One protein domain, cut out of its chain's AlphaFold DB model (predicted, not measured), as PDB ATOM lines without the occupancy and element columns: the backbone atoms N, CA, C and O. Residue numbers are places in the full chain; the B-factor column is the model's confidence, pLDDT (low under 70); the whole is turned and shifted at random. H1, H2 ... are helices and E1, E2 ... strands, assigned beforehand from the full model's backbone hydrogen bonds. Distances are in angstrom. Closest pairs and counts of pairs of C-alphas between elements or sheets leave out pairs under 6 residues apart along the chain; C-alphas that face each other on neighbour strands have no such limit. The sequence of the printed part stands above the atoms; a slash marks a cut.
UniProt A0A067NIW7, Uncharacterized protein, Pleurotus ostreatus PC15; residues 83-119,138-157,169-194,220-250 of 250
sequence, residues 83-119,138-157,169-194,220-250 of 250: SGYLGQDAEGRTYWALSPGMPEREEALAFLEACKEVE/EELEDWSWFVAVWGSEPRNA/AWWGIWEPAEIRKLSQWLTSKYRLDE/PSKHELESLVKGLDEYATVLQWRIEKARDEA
ATOM      1  N   SER A  83     -24.972 -42.353  34.181       70.94
ATOM      2  CA  SER A  83     -25.048 -43.616  33.469       70.94
ATOM      3  C   SER A  83     -26.170 -44.418  34.094       70.94
ATOM      4  O   SER A  83     -26.050 -44.870  35.230       70.94
ATOM      5  N   GLY A  84     -27.262 -44.552  33.350       82.50
ATOM      6  CA  GLY A  84     -28.434 -45.254  33.833       82.50
ATOM      7  C   GLY A  84     -28.363 -46.765  33.702       82.50
ATOM      8  O   GLY A  84     -29.324 -47.409  34.062       82.50
ATOM      9  N   TYR A  85     -27.293 -47.361  33.184       94.25
ATOM     10  CA  TYR A  85     -27.272 -48.805  32.954       94.25
ATOM     11  C   TYR A  85     -27.247 -49.583  34.279       94.25
ATOM     12  O   TYR A  85     -26.274 -49.495  35.027       94.25
ATOM     13  N   LEU A  86     -28.313 -50.339  34.552       95.19
ATOM     14  CA  LEU A  86     -28.424 -51.205  35.729       95.19
ATOM     15  C   LEU A  86     -27.910 -52.620  35.456       95.19
ATOM     16  O   LEU A  86     -27.429 -53.283  36.371       95.19
ATOM     17  N   GLY A  87     -28.018 -53.088  34.213       95.56
ATOM     18  CA  GLY A  87     -27.614 -54.435  33.832       95.56
ATOM     19  C   GLY A  87     -28.441 -55.001  32.686       95.56
ATOM     20  O   GLY A  87     -29.361 -54.360  32.171       95.56
ATOM     21  N   GLN A  88     -28.106 -56.229  32.311       96.50
ATOM     22  CA  GLN A  88     -28.821 -57.022  31.322       96.50
ATOM     23  C   GLN A  88     -29.207 -58.358  31.954       96.50
ATOM     24  O   GLN A  88     -28.455 -58.892  32.769       96.50
ATOM     25  N   ASP A  89     -30.372 -58.895  31.600       95.56
ATOM     26  CA  ASP A  89     -30.773 -60.233  32.038       95.56
ATOM     27  C   ASP A  89     -30.488 -61.326  30.994       95.56
ATOM     28  O   ASP A  89     -30.021 -61.053  29.889       95.56
ATOM     29  N   ALA A  90     -30.748 -62.589  31.345       92.94
ATOM     30  CA  ALA A  90     -30.467 -63.723  30.462       92.94
ATOM     31  C   ALA A  90     -31.346 -63.764  29.196       92.94
ATOM     32  O   ALA A  90     -31.014 -64.477  28.254       92.94
ATOM     33  N   GLU A  91     -32.447 -63.006  29.157       91.94
ATOM     34  CA  GLU A  91     -33.285 -62.842  27.959       91.94
ATOM     35  C   GLU A  91     -32.805 -61.678  27.082       91.94
ATOM     36  O   GLU A  91     -33.408 -61.370  26.059       91.94
ATOM     37  N   GLY A  92     -31.704 -61.030  27.465       93.06
ATOM     38  CA  GLY A  92     -31.118 -59.922  26.733       93.06
ATOM     39  C   GLY A  92     -31.780 -58.573  27.010       93.06
ATOM     40  O   GLY A  92     -31.365 -57.586  26.394       93.06
ATOM     41  N   ARG A  93     -32.743 -58.480  27.942       95.19
ATOM     42  CA  ARG A  93     -33.370 -57.197  28.287       95.19
ATOM     43  C   ARG A  93     -32.383 -56.310  29.019       95.19
ATOM     44  O   ARG A  93     -31.727 -56.750  29.958       95.19
ATOM     45  N   THR A  94     -32.305 -55.058  28.591       95.88
ATOM     46  CA  THR A  94     -31.349 -54.071  29.106       95.88
ATOM     47  C   THR A  94     -32.089 -53.073  29.986       95.88
ATOM     48  O   THR A  94     -33.010 -52.408  29.516       95.88
ATOM     49  N   TYR A  95     -31.686 -52.956  31.248       96.44
ATOM     50  CA  TYR A  95     -32.350 -52.113  32.239       96.44
ATOM     51  C   TYR A  95     -31.590 -50.807  32.428       96.44
ATOM     52  O   TYR A  95     -30.370 -50.801  32.628       96.44
ATOM     53  N   TRP A  96     -32.332 -49.706  32.402       96.19
ATOM     54  CA  TRP A  96     -31.829 -48.358  32.571       96.19
ATOM     55  C   TRP A  96     -32.617 -47.612  33.651       96.19
ATOM     56  O   TRP A  96     -33.838 -47.669  33.679       96.19
ATOM     57  N   ALA A  97     -31.942 -46.862  34.511       95.12
ATOM     58  CA  ALA A  97     -32.541 -45.950  35.472       95.12
ATOM     59  C   ALA A  97     -31.641 -44.725  35.627       95.12
ATOM     60  O   ALA A  97     -30.476 -44.850  36.001       95.12
ATOM     61  N   LEU A  98     -32.146 -43.531  35.320       92.38
ATOM     62  CA  LEU A  98     -31.333 -42.327  35.468       92.38
ATOM     63  C   LEU A  98     -31.221 -41.910  36.933       92.38
ATOM     64  O   LEU A  98     -32.146 -42.057  37.732       92.38
ATOM     65  N   SER A  99     -30.070 -41.333  37.270       90.31
ATOM     66  CA  SER A  99     -29.882 -40.724  38.576       90.31
ATOM     67  C   SER A  99     -30.766 -39.480  38.756       90.31
ATOM     68  O   SER A  99     -31.177 -38.868  37.761       90.31
ATOM     69  N   PRO A 100     -31.034 -39.076  40.013       91.50
ATOM     70  CA  PRO A 100     -31.852 -37.910  40.318       91.50
ATOM     71  C   PRO A 100     -31.496 -36.645  39.519       91.50
ATOM     72  O   PRO A 100     -30.335 -36.344  39.187       91.50
ATOM     73  N   GLY A 101     -32.539 -35.878  39.219       89.44
ATOM     74  CA  GLY A 101     -32.491 -34.639  38.462       89.44
ATOM     75  C   GLY A 101     -31.628 -33.557  39.117       89.44
ATOM     76  O   GLY A 101     -31.139 -33.665  40.238       89.44
ATOM     77  N   MET A 102     -31.390 -32.463  38.391       88.19
ATOM     78  CA  MET A 102     -30.752 -31.278  38.982       88.19
ATOM     79  C   MET A 102     -31.657 -30.631  40.056       88.19
ATOM     80  O   MET A 102     -31.159 -30.435  41.164       88.19
ATOM     81  N   PRO A 103     -32.971 -30.427  39.807       87.31
ATOM     82  CA  PRO A 103     -33.865 -29.814  40.794       87.31
ATOM     83  C   PRO A 103     -33.889 -30.562  42.129       87.31
ATOM     84  O   PRO A 103     -33.784 -29.957  43.187       87.31
ATOM     85  N   GLU A 104     -33.932 -31.890  42.082       88.44
ATOM     86  CA  GLU A 104     -34.011 -32.745  43.271       88.44
ATOM     87  C   GLU A 104     -32.749 -32.660  44.129       88.44
ATOM     88  O   GLU A 104     -32.812 -32.656  45.357       88.44
ATOM     89  N   ARG A 105     -31.587 -32.544  43.477       90.69
ATOM     90  CA  ARG A 105     -30.303 -32.362  44.157       90.69
ATOM     91  C   ARG A 105     -30.205 -30.986  44.810       90.69
ATOM     92  O   ARG A 105     -29.761 -30.898  45.951       90.69
ATOM     93  N   GLU A 106     -30.639 -29.925  44.131       90.62
ATOM     94  CA  GLU A 106     -30.700 -28.575  44.716       90.62
ATOM     95  C   GLU A 106     -31.633 -28.508  45.923       90.62
ATOM     96  O   GLU A 106     -31.384 -27.766  46.878       90.62
ATOM     97  N   GLU A 107     -32.720 -29.267  45.875       88.19
ATOM     98  CA  GLU A 107     -33.683 -29.356  46.956       88.19
ATOM     99  C   GLU A 107     -33.130 -30.135  48.151       88.19
ATOM    100  O   GLU A 107     -33.257 -29.701  49.296       88.19
ATOM    101  N   ALA A 108     -32.447 -31.251  47.890       91.31
ATOM    102  CA  ALA A 108     -31.784 -32.020  48.930       91.31
ATOM    103  C   ALA A 108     -30.657 -31.234  49.610       91.31
ATOM    104  O   ALA A 108     -30.522 -31.277  50.834       91.31
ATOM    105  N   LEU A 109     -29.907 -30.445  48.837       91.69
ATOM    106  CA  LEU A 109     -28.944 -29.478  49.364       91.69
ATOM    107  C   LEU A 109     -29.623 -28.445  50.268       91.69
ATOM    108  O   LEU A 109     -29.172 -28.232  51.391       91.69
ATOM    109  N   ALA A 110     -30.741 -27.868  49.817       90.56
ATOM    110  CA  ALA A 110     -31.540 -26.928  50.609       90.56
ATOM    111  C   ALA A 110     -31.933 -27.499  51.962       90.56
ATOM    112  O   ALA A 110     -31.880 -26.810  52.975       90.56
ATOM    113  N   PHE A 111     -32.391 -28.750  51.949       90.12
ATOM    114  CA  PHE A 111     -32.867 -29.418  53.139       90.12
ATOM    115  C   PHE A 111     -31.729 -29.596  54.144       90.12
ATOM    116  O   PHE A 111     -31.886 -29.238  55.308       90.12
ATOM    117  N   LEU A 112     -30.558 -30.066  53.694       91.94
ATOM    118  CA  LEU A 112     -29.388 -30.183  54.567       91.94
ATOM    119  C   LEU A 112     -28.925 -28.821  55.102       91.94
ATOM    120  O   LEU A 112     -28.570 -28.722  56.274       91.94
ATOM    121  N   GLU A 113     -28.942 -27.772  54.278       91.56
ATOM    122  CA  GLU A 113     -28.634 -26.405  54.714       91.56
ATOM    123  C   GLU A 113     -29.629 -25.914  55.775       91.56
ATOM    124  O   GLU A 113     -29.215 -25.430  56.828       91.56
ATOM    125  N   ALA A 114     -30.930 -26.120  55.563       89.44
ATOM    126  CA  ALA A 114     -31.967 -25.757  56.522       89.44
ATOM    127  C   ALA A 114     -31.800 -26.503  57.856       89.44
ATOM    128  O   ALA A 114     -31.910 -25.894  58.920       89.44
ATOM    129  N   CYS A 115     -31.463 -27.796  57.822       90.62
ATOM    130  CA  CYS A 115     -31.168 -28.574  59.027       90.62
ATOM    131  C   CYS A 115     -29.966 -28.017  59.809       90.62
ATOM    132  O   CYS A 115     -29.972 -28.068  61.038       90.62
ATOM    133  N   LYS A 116     -28.959 -27.448  59.131       90.56
ATOM    134  CA  LYS A 116     -27.824 -26.776  59.789       90.56
ATOM    135  C   LYS A 116     -28.225 -25.431  60.408       90.56
ATOM    136  O   LYS A 116     -27.747 -25.090  61.485       90.56
ATOM    137  N   GLU A 117     -29.099 -24.666  59.752       85.69
ATOM    138  CA  GLU A 117     -29.501 -23.325  60.208       85.69
ATOM    139  C   GLU A 117     -30.465 -23.321  61.403       85.69
ATOM    140  O   GLU A 117     -30.483 -22.349  62.161       85.69
ATOM    141  N   VAL A 118     -31.253 -24.382  61.614       71.31
ATOM    142  CA  VAL A 118     -32.205 -24.468  62.743       71.31
ATOM    143  C   VAL A 118     -31.505 -24.349  64.112       71.31
ATOM    144  O   VAL A 118     -32.126 -23.911  65.080       71.31
ATOM    145  N   GLU A 119     -30.194 -24.598  64.191       62.69
ATOM    146  CA  GLU A 119     -29.380 -24.354  65.394       62.69
ATOM    147  C   GLU A 119     -29.099 -22.858  65.665       62.69
ATOM    148  O   GLU A 119     -28.766 -22.471  66.786       62.69
ATOM    149  N   GLU A 138     -48.021 -40.186  35.261       57.66
ATOM    150  CA  GLU A 138     -48.578 -40.990  34.164       57.66
ATOM    151  C   GLU A 138     -47.952 -40.668  32.795       57.66
ATOM    152  O   GLU A 138     -47.925 -41.528  31.919       57.66
ATOM    153  N   GLU A 139     -47.417 -39.459  32.600       63.50
ATOM    154  CA  GLU A 139     -46.903 -39.004  31.302       63.50
ATOM    155  C   GLU A 139     -45.429 -39.387  31.063       63.50
ATOM    156  O   GLU A 139     -44.906 -39.118  29.984       63.50
ATOM    157  N   LEU A 140     -44.756 -40.048  32.024       69.94
ATOM    158  CA  LEU A 140     -43.358 -40.522  31.917       69.94
ATOM    159  C   LEU A 140     -42.385 -39.464  31.336       69.94
ATOM    160  O   LEU A 140     -41.385 -39.808  30.703       69.94
ATOM    161  N   GLU A 141     -42.661 -38.170  31.539       78.62
ATOM    162  CA  GLU A 141     -41.920 -37.089  30.870       78.62
ATOM    163  C   GLU A 141     -40.478 -36.960  31.382       78.62
ATOM    164  O   GLU A 141     -39.578 -36.528  30.656       78.62
ATOM    165  N   ASP A 142     -40.238 -37.359  32.634       85.44
ATOM    166  CA  ASP A 142     -38.925 -37.302  33.265       85.44
ATOM    167  C   ASP A 142     -38.328 -38.707  33.417       85.44
ATOM    168  O   ASP A 142     -38.720 -39.508  34.268       85.44
ATOM    169  N   TRP A 143     -37.299 -38.971  32.611       87.38
ATOM    170  CA  TRP A 143     -36.508 -40.205  32.590       87.38
ATOM    171  C   TRP A 143     -35.860 -40.570  33.928       87.38
ATOM    172  O   TRP A 143     -35.397 -41.695  34.107       87.38
ATOM    173  N   SER A 144     -35.781 -39.631  34.872       90.06
ATOM    174  CA  SER A 144     -35.304 -39.926  36.219       90.06
ATOM    175  C   SER A 144     -36.350 -40.606  37.097       90.06
ATOM    176  O   SER A 144     -35.956 -41.111  38.144       90.06
ATOM    177  N   TRP A 145     -37.633 -40.652  36.719       91.69
ATOM    178  CA  TRP A 145     -38.744 -41.164  37.543       91.69
ATOM    179  C   TRP A 145     -39.229 -42.570  37.175       91.69
ATOM    180  O   TRP A 145     -40.222 -43.037  37.729       91.69
ATOM    181  N   PHE A 146     -38.549 -43.264  36.268       93.00
ATOM    182  CA  PHE A 146     -38.880 -44.641  35.933       93.00
ATOM    183  C   PHE A 146     -37.647 -45.465  35.557       93.00
ATOM    184  O   PHE A 146     -36.585 -44.938  35.219       93.00
ATOM    185  N   VAL A 147     -37.810 -46.787  35.599       94.69
ATOM    186  CA  VAL A 147     -36.872 -47.747  35.016       94.69
ATOM    187  C   VAL A 147     -37.279 -47.988  33.567       94.69
ATOM    188  O   VAL A 147     -38.385 -48.461  33.310       94.69
ATOM    189  N   ALA A 148     -36.391 -47.675  32.628       94.69
ATOM    190  CA  ALA A 148     -36.557 -47.983  31.217       94.69
ATOM    191  C   ALA A 148     -35.970 -49.369  30.907       94.69
ATOM    192  O   ALA A 148     -34.835 -49.666  31.273       94.69
ATOM    193  N   VAL A 149     -36.718 -50.220  30.213       95.19
ATOM    194  CA  VAL A 149     -36.298 -51.572  29.833       95.19
ATOM    195  C   VAL A 149     -36.351 -51.687  28.318       95.19
ATOM    196  O   VAL A 149     -37.396 -51.444  27.724       95.19
ATOM    197  N   TRP A 150     -35.236 -52.048  27.690       94.75
ATOM    198  CA  TRP A 150     -35.182 -52.343  26.258       94.75
ATOM    199  C   TRP A 150     -35.225 -53.851  26.021       94.75
ATOM    200  O   TRP A 150     -34.411 -54.575  26.606       94.75
ATOM    201  N   GLY A 151     -36.133 -54.307  25.156       94.00
ATOM    202  CA  GLY A 151     -36.257 -55.701  24.717       94.00
ATOM    203  C   GLY A 151     -37.693 -56.222  24.801       94.00
ATOM    204  O   GLY A 151     -38.652 -55.450  24.738       94.00
ATOM    205  N   SER A 152     -37.844 -57.536  24.980       91.62
ATOM    206  CA  SER A 152     -39.151 -58.181  25.183       91.62
ATOM    207  C   SER A 152     -39.873 -57.646  26.424       91.62
ATOM    208  O   SER A 152     -39.221 -57.341  27.428       91.62
ATOM    209  N   GLU A 153     -41.206 -57.623  26.403       89.06
ATOM    210  CA  GLU A 153     -42.009 -57.179  27.543       89.06
ATOM    211  C   GLU A 153     -41.657 -57.965  28.828       89.06
ATOM    212  O   GLU A 153     -41.682 -59.204  28.841       89.06
ATOM    213  N   PRO A 154     -41.317 -57.289  29.941       85.12
ATOM    214  CA  PRO A 154     -41.164 -57.965  31.219       85.12
ATOM    215  C   PRO A 154     -42.530 -58.512  31.659       85.12
ATOM    216  O   PRO A 154     -43.463 -57.753  31.903       85.12
ATOM    217  N   ARG A 155     -42.635 -59.845  31.789       72.06
ATOM    218  CA  ARG A 155     -43.876 -60.653  31.894       72.06
ATOM    219  C   ARG A 155     -44.841 -60.319  33.054       72.06
ATOM    220  O   ARG A 155     -45.825 -61.024  33.235       72.06
ATOM    221  N   ASN A 156     -44.572 -59.273  33.836       67.25
ATOM    222  CA  ASN A 156     -45.343 -58.834  35.000       67.25
ATOM    223  C   ASN A 156     -45.642 -57.320  35.024       67.25
ATOM    224  O   ASN A 156     -46.206 -56.850  36.009       67.25
ATOM    225  N   ALA A 157     -45.292 -56.554  33.985       60.88
ATOM    226  CA  ALA A 157     -45.487 -55.097  33.961       60.88
ATOM    227  C   ALA A 157     -46.930 -54.649  33.640       60.88
ATOM    228  O   ALA A 157     -47.165 -53.493  33.312       60.88
ATOM    229  N   ALA A 169     -38.903 -53.415  22.095       92.69
ATOM    230  CA  ALA A 169     -39.490 -52.120  22.424       92.69
ATOM    231  C   ALA A 169     -38.909 -51.536  23.721       92.69
ATOM    232  O   ALA A 169     -38.252 -52.223  24.511       92.69
ATOM    233  N   TRP A 170     -39.153 -50.240  23.936       92.38
ATOM    234  CA  TRP A 170     -38.896 -49.575  25.212       92.38
ATOM    235  C   TRP A 170     -40.113 -49.701  26.126       92.38
ATOM    236  O   TRP A 170     -41.222 -49.328  25.750       92.38
ATOM    237  N   TRP A 171     -39.876 -50.149  27.355       92.12
ATOM    238  CA  TRP A 171     -40.868 -50.250  28.423       92.12
ATOM    239  C   TRP A 171     -40.469 -49.340  29.581       92.12
ATOM    240  O   TRP A 171     -39.285 -49.218  29.880       92.12
ATOM    241  N   GLY A 172     -41.439 -48.714  30.245       92.19
ATOM    242  CA  GLY A 172     -41.207 -47.871  31.419       92.19
ATOM    243  C   GLY A 172     -41.940 -48.416  32.639       92.19
ATOM    244  O   GLY A 172     -43.138 -48.667  32.565       92.19
ATOM    245  N   ILE A 173     -41.234 -48.582  33.759       93.19
ATOM    246  CA  ILE A 173     -41.816 -48.983  35.048       93.19
ATOM    247  C   ILE A 173     -41.533 -47.876  36.058       93.19
ATOM    248  O   ILE A 173     -40.381 -47.643  36.425       93.19
ATOM    249  N   TRP A 174     -42.578 -47.185  36.502       92.50
ATOM    250  CA  TRP A 174     -42.462 -46.016  37.380       92.50
ATOM    251  C   TRP A 174     -42.965 -46.283  38.804       92.50
ATOM    252  O   TRP A 174     -42.598 -45.570  39.734       92.50
ATOM    253  N   GLU A 175     -43.772 -47.322  39.027       92.62
ATOM    254  CA  GLU A 175     -44.248 -47.643  40.370       92.62
ATOM    255  C   GLU A 175     -43.166 -48.377  41.185       92.62
ATOM    256  O   GLU A 175     -42.748 -49.481  40.816       92.62
ATOM    257  N   PRO A 176     -42.754 -47.868  42.367       94.25
ATOM    258  CA  PRO A 176     -41.753 -48.538  43.201       94.25
ATOM    259  C   PRO A 176     -42.137 -49.959  43.623       94.25
ATOM    260  O   PRO A 176     -41.273 -50.798  43.870       94.25
ATOM    261  N   ALA A 177     -43.437 -50.234  43.756       94.25
ATOM    262  CA  ALA A 177     -43.928 -51.567  44.084       94.25
ATOM    263  C   ALA A 177     -43.731 -52.545  42.915       94.25
ATOM    264  O   ALA A 177     -43.378 -53.700  43.145       94.25
ATOM    265  N   GLU A 178     -43.918 -52.096  41.675       92.88
ATOM    266  CA  GLU A 178     -43.713 -52.913  40.478       92.88
ATOM    267  C   GLU A 178     -42.234 -53.166  40.204       92.88
ATOM    268  O   GLU A 178     -41.865 -54.302  39.913       92.88
ATOM    269  N   ILE A 179     -41.372 -52.165  40.409       95.19
ATOM    270  CA  ILE A 179     -39.914 -52.335  40.302       95.19
ATOM    271  C   ILE A 179     -39.422 -53.416  41.282       95.19
ATOM    272  O   ILE A 179     -38.593 -54.248  40.919       95.19
ATOM    273  N   ARG A 180     -39.982 -53.479  42.499       96.12
ATOM    274  CA  ARG A 180     -39.665 -54.543  43.472       96.12
ATOM    275  C   ARG A 180     -40.229 -55.908  43.095       96.12
ATOM    276  O   ARG A 180     -39.605 -56.928  43.351       96.12
ATOM    277  N   LYS A 181     -41.415 -55.964  42.484       95.25
ATOM    278  CA  LYS A 181     -41.932 -57.232  41.937       95.25
ATOM    279  C   LYS A 181     -41.030 -57.737  40.814       95.25
ATOM    280  O   LYS A 181     -40.794 -58.937  40.722       95.25
ATOM    281  N   LEU A 182     -40.517 -56.831  39.979       94.56
ATOM    282  CA  LEU A 182     -39.554 -57.149  38.932       94.56
ATOM    283  C   LEU A 182     -38.238 -57.671  39.526       94.56
ATOM    284  O   LEU A 182     -37.770 -58.715  39.081       94.56
ATOM    285  N   SER A 183     -37.672 -57.007  40.541       95.75
ATOM    286  CA  SER A 183     -36.445 -57.474  41.204       95.75
ATOM    287  C   SER A 183     -36.634 -58.862  41.831       95.75
ATOM    288  O   SER A 183     -35.861 -59.772  41.542       95.75
ATOM    289  N   GLN A 184     -37.729 -59.076  42.569       95.50
ATOM    290  CA  GLN A 184     -38.098 -60.382  43.134       95.50
ATOM    291  C   GLN A 184     -38.274 -61.455  42.059       95.50
ATOM    292  O   GLN A 184     -37.811 -62.584  42.217       95.50
ATOM    293  N   TRP A 185     -38.926 -61.111  40.949       94.19
ATOM    294  CA  TRP A 185     -39.107 -62.028  39.833       94.19
ATOM    295  C   TRP A 185     -37.772 -62.434  39.203       94.19
ATOM    296  O   TRP A 185     -37.588 -63.616  38.922       94.19
ATOM    297  N   LEU A 186     -36.836 -61.495  39.017       94.31
ATOM    298  CA  LEU A 186     -35.485 -61.798  38.532       94.31
ATOM    299  C   LEU A 186     -34.759 -62.741  39.504       94.31
ATOM    300  O   LEU A 186     -34.210 -63.750  39.061       94.31
ATOM    301  N   THR A 187     -34.825 -62.473  40.812       95.06
ATOM    302  CA  THR A 187     -34.260 -63.347  41.853       95.06
ATOM    303  C   THR A 187     -34.806 -64.768  41.755       95.06
ATOM    304  O   THR A 187     -34.021 -65.706  41.645       95.06
ATOM    305  N   SER A 188     -36.133 -64.943  41.717       93.94
ATOM    306  CA  SER A 188     -36.758 -66.272  41.639       93.94
ATOM    307  C   SER A 188     -36.505 -66.975  40.304       93.94
ATOM    308  O   SER A 188     -36.303 -68.187  40.265       93.94
ATOM    309  N   LYS A 189     -36.514 -66.233  39.191       93.06
ATOM    310  CA  LYS A 189     -36.312 -66.791  37.849       93.06
ATOM    311  C   LYS A 189     -34.908 -67.358  37.672       93.06
ATOM    312  O   LYS A 189     -34.754 -68.409  37.054       93.06
ATOM    313  N   TYR A 190     -33.911 -66.666  38.215       92.88
ATOM    314  CA  TYR A 190     -32.507 -67.052  38.105       92.88
ATOM    315  C   TYR A 190     -31.964 -67.746  39.360       92.88
ATOM    316  O   TYR A 190     -30.772 -68.032  39.408       92.88
ATOM    317  N   ARG A 191     -32.833 -68.057  40.337       93.69
ATOM    318  CA  ARG A 191     -32.502 -68.764  41.589       93.69
ATOM    319  C   ARG A 191     -31.320 -68.136  42.330       93.69
ATOM    320  O   ARG A 191     -30.408 -68.827  42.776       93.69
ATOM    321  N   LEU A 192     -31.308 -66.806  42.413       92.50
ATOM    322  CA  LEU A 192     -30.223 -66.067  43.073       92.50
ATOM    323  C   LEU A 192     -30.261 -66.217  44.606       92.50
ATOM    324  O   LEU A 192     -29.296 -65.873  45.276       92.50
ATOM    325  N   ASP A 193     -31.371 -66.713  45.151       90.88
ATOM    326  CA  ASP A 193     -31.610 -66.965  46.573       90.88
ATOM    327  C   ASP A 193     -31.122 -68.339  47.059       90.88
ATOM    328  O   ASP A 193     -31.016 -68.552  48.267       90.88
ATOM    329  N   GLU A 194     -30.793 -69.260  46.149       86.00
ATOM    330  CA  GLU A 194     -30.115 -70.507  46.506       86.00
ATOM    331  C   GLU A 194     -28.660 -70.162  46.886       86.00
ATOM    332  O   GLU A 194     -27.771 -70.086  46.031       86.00
ATOM    333  N   PRO A 220     -25.287 -62.938  30.947       93.50
ATOM    334  CA  PRO A 220     -24.850 -62.261  32.155       93.50
ATOM    335  C   PRO A 220     -24.495 -63.292  33.227       93.50
ATOM    336  O   PRO A 220     -25.172 -64.306  33.411       93.50
ATOM    337  N   SER A 221     -23.410 -63.029  33.939       94.38
ATOM    338  CA  SER A 221     -22.979 -63.805  35.095       94.38
ATOM    339  C   SER A 221     -23.958 -63.663  36.271       94.38
ATOM    340  O   SER A 221     -24.684 -62.673  36.380       94.38
ATOM    341  N   LYS A 222     -23.936 -64.624  37.212       93.44
ATOM    342  CA  LYS A 222     -24.724 -64.570  38.465       93.44
ATOM    343  C   LYS A 222     -24.521 -63.237  39.203       93.44
ATOM    344  O   LYS A 222     -25.489 -62.595  39.589       93.44
ATOM    345  N   HIS A 223     -23.273 -62.776  39.293       94.25
ATOM    346  CA  HIS A 223     -22.924 -61.504  39.929       94.25
ATOM    347  C   HIS A 223     -23.522 -60.280  39.207       94.25
ATOM    348  O   HIS A 223     -23.950 -59.327  39.855       94.25
ATOM    349  N   GLU A 224     -23.571 -60.271  37.870       94.75
ATOM    350  CA  GLU A 224     -24.213 -59.181  37.118       94.75
ATOM    351  C   GLU A 224     -25.726 -59.139  37.362       94.75
ATOM    352  O   GLU A 224     -26.284 -58.056  37.532       94.75
ATOM    353  N   LEU A 225     -26.377 -60.303  37.458       95.88
ATOM    354  CA  LEU A 225     -27.797 -60.400  37.803       95.88
ATOM    355  C   LEU A 225     -28.072 -59.943  39.244       95.88
ATOM    356  O   LEU A 225     -29.017 -59.191  39.474       95.88
ATOM    357  N   GLU A 226     -27.234 -60.333  40.206       95.44
ATOM    358  CA  GLU A 226     -27.316 -59.851  41.595       95.44
ATOM    359  C   GLU A 226     -27.142 -58.328  41.673       95.44
ATOM    360  O   GLU A 226     -27.892 -57.643  42.371       95.44
ATOM    361  N   SER A 227     -26.189 -57.777  40.911       95.12
ATOM    362  CA  SER A 227     -25.982 -56.330  40.810       95.12
ATOM    363  C   SER A 227     -27.194 -55.619  40.205       95.12
ATOM    364  O   SER A 227     -27.575 -54.555  40.696       95.12
ATOM    365  N   LEU A 228     -27.818 -56.197  39.174       96.12
ATOM    366  CA  LEU A 228     -29.040 -55.673  38.565       96.12
ATOM    367  C   LEU A 228     -30.198 -55.647  39.573       96.12
ATOM    368  O   LEU A 228     -30.835 -54.609  39.743       96.12
ATOM    369  N   VAL A 229     -30.448 -56.761  40.271       96.44
ATOM    370  CA  VAL A 229     -31.496 -56.864  41.305       96.44
ATOM    371  C   VAL A 229     -31.282 -55.815  42.393       96.44
ATOM    372  O   VAL A 229     -32.197 -55.055  42.710       96.44
ATOM    373  N   LYS A 230     -30.050 -55.705  42.901       95.44
ATOM    374  CA  LYS A 230     -29.689 -54.699  43.899       95.44
ATOM    375  C   LYS A 230     -29.925 -53.274  43.388       95.44
ATOM    376  O   LYS A 230     -30.500 -52.461  44.108       95.44
ATOM    377  N   GLY A 231     -29.519 -52.977  42.154       94.31
ATOM    378  CA  GLY A 231     -29.728 -51.669  41.531       94.31
ATOM    379  C   GLY A 231     -31.209 -51.306  41.393       94.31
ATOM    380  O   GLY A 231     -31.591 -50.171  41.681       94.31
ATOM    381  N   LEU A 232     -32.060 -52.272  41.026       95.81
ATOM    382  CA  LEU A 232     -33.514 -52.090  40.959       95.81
ATOM    383  C   LEU A 232     -34.120 -51.791  42.340       95.81
ATOM    384  O   LEU A 232     -34.929 -50.871  42.463       95.81
ATOM    385  N   ASP A 233     -33.710 -52.511  43.388       95.81
ATOM    386  CA  ASP A 233     -34.210 -52.300  44.755       95.81
ATOM    387  C   ASP A 233     -33.762 -50.956  45.355       95.81
ATOM    388  O   ASP A 233     -34.547 -50.256  46.015       95.81
ATOM    389  N   GLU A 234     -32.507 -50.569  45.114       92.44
ATOM    390  CA  GLU A 234     -31.974 -49.263  45.505       92.44
ATOM    391  C   GLU A 234     -32.735 -48.137  44.800       92.44
ATOM    392  O   GLU A 234     -33.203 -47.200  45.456       92.44
ATOM    393  N   TYR A 235     -32.942 -48.264  43.486       93.25
ATOM    394  CA  TYR A 235     -33.688 -47.287  42.703       93.25
ATOM    395  C   TYR A 235     -35.154 -47.185  43.148       93.25
ATOM    396  O   TYR A 235     -35.639 -46.080  43.388       93.25
ATOM    397  N   ALA A 236     -35.842 -48.312  43.370       94.38
ATOM    398  CA  ALA A 236     -37.211 -48.327  43.891       94.38
ATOM    399  C   ALA A 236     -37.320 -47.620  45.251       94.38
ATOM    400  O   ALA A 236     -38.292 -46.916  45.525       94.38
ATOM    401  N   THR A 237     -36.311 -47.778  46.109       91.69
ATOM    402  CA  THR A 237     -36.260 -47.110  47.415       91.69
ATOM    403  C   THR A 237     -36.120 -45.595  47.272       91.69
ATOM    404  O   THR A 237     -36.837 -44.852  47.943       91.69
ATOM    405  N   VAL A 238     -35.238 -45.129  46.382       90.88
ATOM    406  CA  VAL A 238     -35.075 -43.695  46.090       90.88
ATOM    407  C   VAL A 238     -36.346 -43.119  45.464       90.88
ATOM    408  O   VAL A 238     -36.803 -42.053  45.872       90.88
ATOM    409  N   LEU A 239     -36.952 -43.832  44.514       91.50
ATOM    410  CA  LEU A 239     -38.158 -43.390  43.819       91.50
ATOM    411  C   LEU A 239     -39.368 -43.300  44.752       91.50
ATOM    412  O   LEU A 239     -40.087 -42.306  44.730       91.50
ATOM    413  N   GLN A 240     -39.560 -44.288  45.630       91.75
ATOM    414  CA  GLN A 240     -40.619 -44.245  46.638       91.75
ATOM    415  C   GLN A 240     -40.508 -43.004  47.522       91.75
ATOM    416  O   GLN A 240     -41.496 -42.306  47.735       91.75
ATOM    417  N   TRP A 241     -39.301 -42.717  48.006       88.88
ATOM    418  CA  TRP A 241     -39.064 -41.547  48.840       88.88
ATOM    419  C   TRP A 241     -39.385 -40.240  48.093       88.88
ATOM    420  O   TRP A 241     -39.988 -39.335  48.668       88.88
ATOM    421  N   ARG A 242     -39.048 -40.153  46.798       88.12
ATOM    422  CA  ARG A 242     -39.356 -38.984  45.953       88.12
ATOM    423  C   ARG A 242     -40.861 -38.790  45.794       88.12
ATOM    424  O   ARG A 242     -41.343 -37.672  45.950       88.12
ATOM    425  N   ILE A 243     -41.600 -39.874  45.560       88.88
ATOM    426  CA  ILE A 243     -43.066 -39.852  45.458       88.88
ATOM    427  C   ILE A 243     -43.701 -39.417  46.783       88.88
ATOM    428  O   ILE A 243     -44.596 -38.577  46.781       88.88
ATOM    429  N   GLU A 244     -43.256 -39.964  47.916       87.69
ATOM    430  CA  GLU A 244     -43.770 -39.590  49.243       87.69
ATOM    431  C   GLU A 244     -43.535 -38.107  49.536       87.69
ATOM    432  O   GLU A 244     -44.451 -37.400  49.944       87.69
ATOM    433  N   LYS A 245     -42.328 -37.614  49.259       83.75
ATOM    434  CA  LYS A 245     -41.990 -36.208  49.456       83.75
ATOM    435  C   LYS A 245     -42.818 -35.281  48.575       83.75
ATOM    436  O   LYS A 245     -43.356 -34.292  49.053       83.75
ATOM    437  N   ALA A 246     -42.930 -35.599  47.296       83.75
ATOM    438  CA  ALA A 246     -43.652 -34.745  46.375       83.75
ATOM    439  C   ALA A 246     -45.182 -34.800  46.620       83.75
ATOM    440  O   ALA A 246     -45.891 -33.866  46.260       83.75
ATOM    441  N   ARG A 247     -45.686 -35.836  47.317       83.94
ATOM    442  CA  ARG A 247     -47.039 -35.856  47.911       83.94
ATOM    443  C   ARG A 247     -47.172 -34.982  49.162       83.94
ATOM    444  O   ARG A 247     -48.232 -34.404  49.344       83.94
ATOM    445  N   ASP A 248     -46.144 -34.891  50.010       80.62
ATOM    446  CA  ASP A 248     -46.142 -33.996  51.185       80.62
ATOM    447  C   ASP A 248     -46.202 -32.503  50.774       80.62
ATOM    448  O   ASP A 248     -46.602 -31.661  51.579       80.62
ATOM    449  N   GLU A 249     -45.770 -32.167  49.551       75.31
ATOM    450  CA  GLU A 249     -45.699 -30.791  49.028       75.31
ATOM    451  C   GLU A 249     -46.910 -30.354  48.186       75.31
ATOM    452  O   GLU A 249     -47.050 -29.155  47.927       75.31
ATOM    453  N   ALA A 250     -47.755 -31.299  47.760       73.12
ATOM    454  CA  ALA A 250     -48.948 -31.059  46.941       73.12
ATOM    455  C   ALA A 250     -50.175 -30.696  47.793       73.12
ATOM    456  O   ALA A 250     -50.918 -29.774  47.382       73.12
TER     457      ALA A 250
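What this domain is: This is residues 83 to 119, 138 to 157, 169 to 194 and 220 to 250 of the 250 residues of an uncharacterized protein of Pleurotus ostreatus PC15 (UniProt A0A067NIW7). A small twisted sheet of four strands has the long helix H3 running slantwise over one face, at the E1 and E2 part, and H2 packs side by side with H3, running the opposite way. H1 follows E2, and residues 105 to 119 stick out from this body as an arm, as do residues 244 to 250 at the end of H3. The printed part has 114 residues, with three named helices and four named strands in the order E1 E2 H1 E3 E4 H2 H3; the sheet's order is E1 E2 E3 E4, antiparallel throughout, and the class is mixed, helices and strands. The whole is only just loose, close to compact, with a radius of gyration of the C-alphas of 16.1 A, and elongated, spanning 51 by 32 by 23 A.

How they stand to each other: E1, residues 85 to 88, and E2, residues 94 to 97, form a hairpin, with N 86 and O 95 2.9 A apart, within hydrogen-bond range. E3, residues 147 to 151, is E2's other neighbour, with N 96 and O 148 at 2.7 A. E4, residues 169 to 173, is an edge strand beside E3, with N 149 and O 171 at 2.8 A. H3, residues 222 to 248, is on the sheet at a height of 8.6 A, over E1 and E2, slantwise to the strands at 42 degrees to E1 on the local plane; this gives two layers, a helix on one face of a sheet. The closest C-alphas of E1 and H3 are those of Gly 87 and Leu 228, 5.1 A apart. H2, residues 176 to 190, touches H3 at a shallow tilt of 12 degrees, opposite ways, the closest C-alphas being those of Pro 176 and Ala 236, 4.6 A. H2 is only just not on the sheet, with 4 pairs of C-alphas within 10 A. H1, residues 102 to 117, is apart from H2 and from H3. In H1, H2 and H3 every O i to N i+4 pair is within hydrogen-bond range.

Where its parts are: E1 begins at C-alpha 85 (-27.272, -48.805, 32.954) and spans 8.5 A; E2 spans 10.4 A, E3 13.0 A and E4 13.2 A. H1 spans 22.7 A, to C-alpha 117 (-29.501, -23.325, 60.208), and H2 21.3 A. H3, 39.4 A, ends at C-alpha 248 (-46.142, -33.996, 51.185).

The domain as a whole: The two C-alphas farthest apart, those of Glu 91 and Glu 119, are 53.8 A apart. Residues 120 to 137, 158 to 168 and 195 to 219 are not printed, with C-alpha gaps of 40.3 A, 13.3 A and 17.4 A across the cuts. The links E1 to E2, E2 to H1 and E4 to H2 are tight. The mean pLDDT of the printed part is 89.6; residues 119, 138 to 140 and 156 to 157 are under 70.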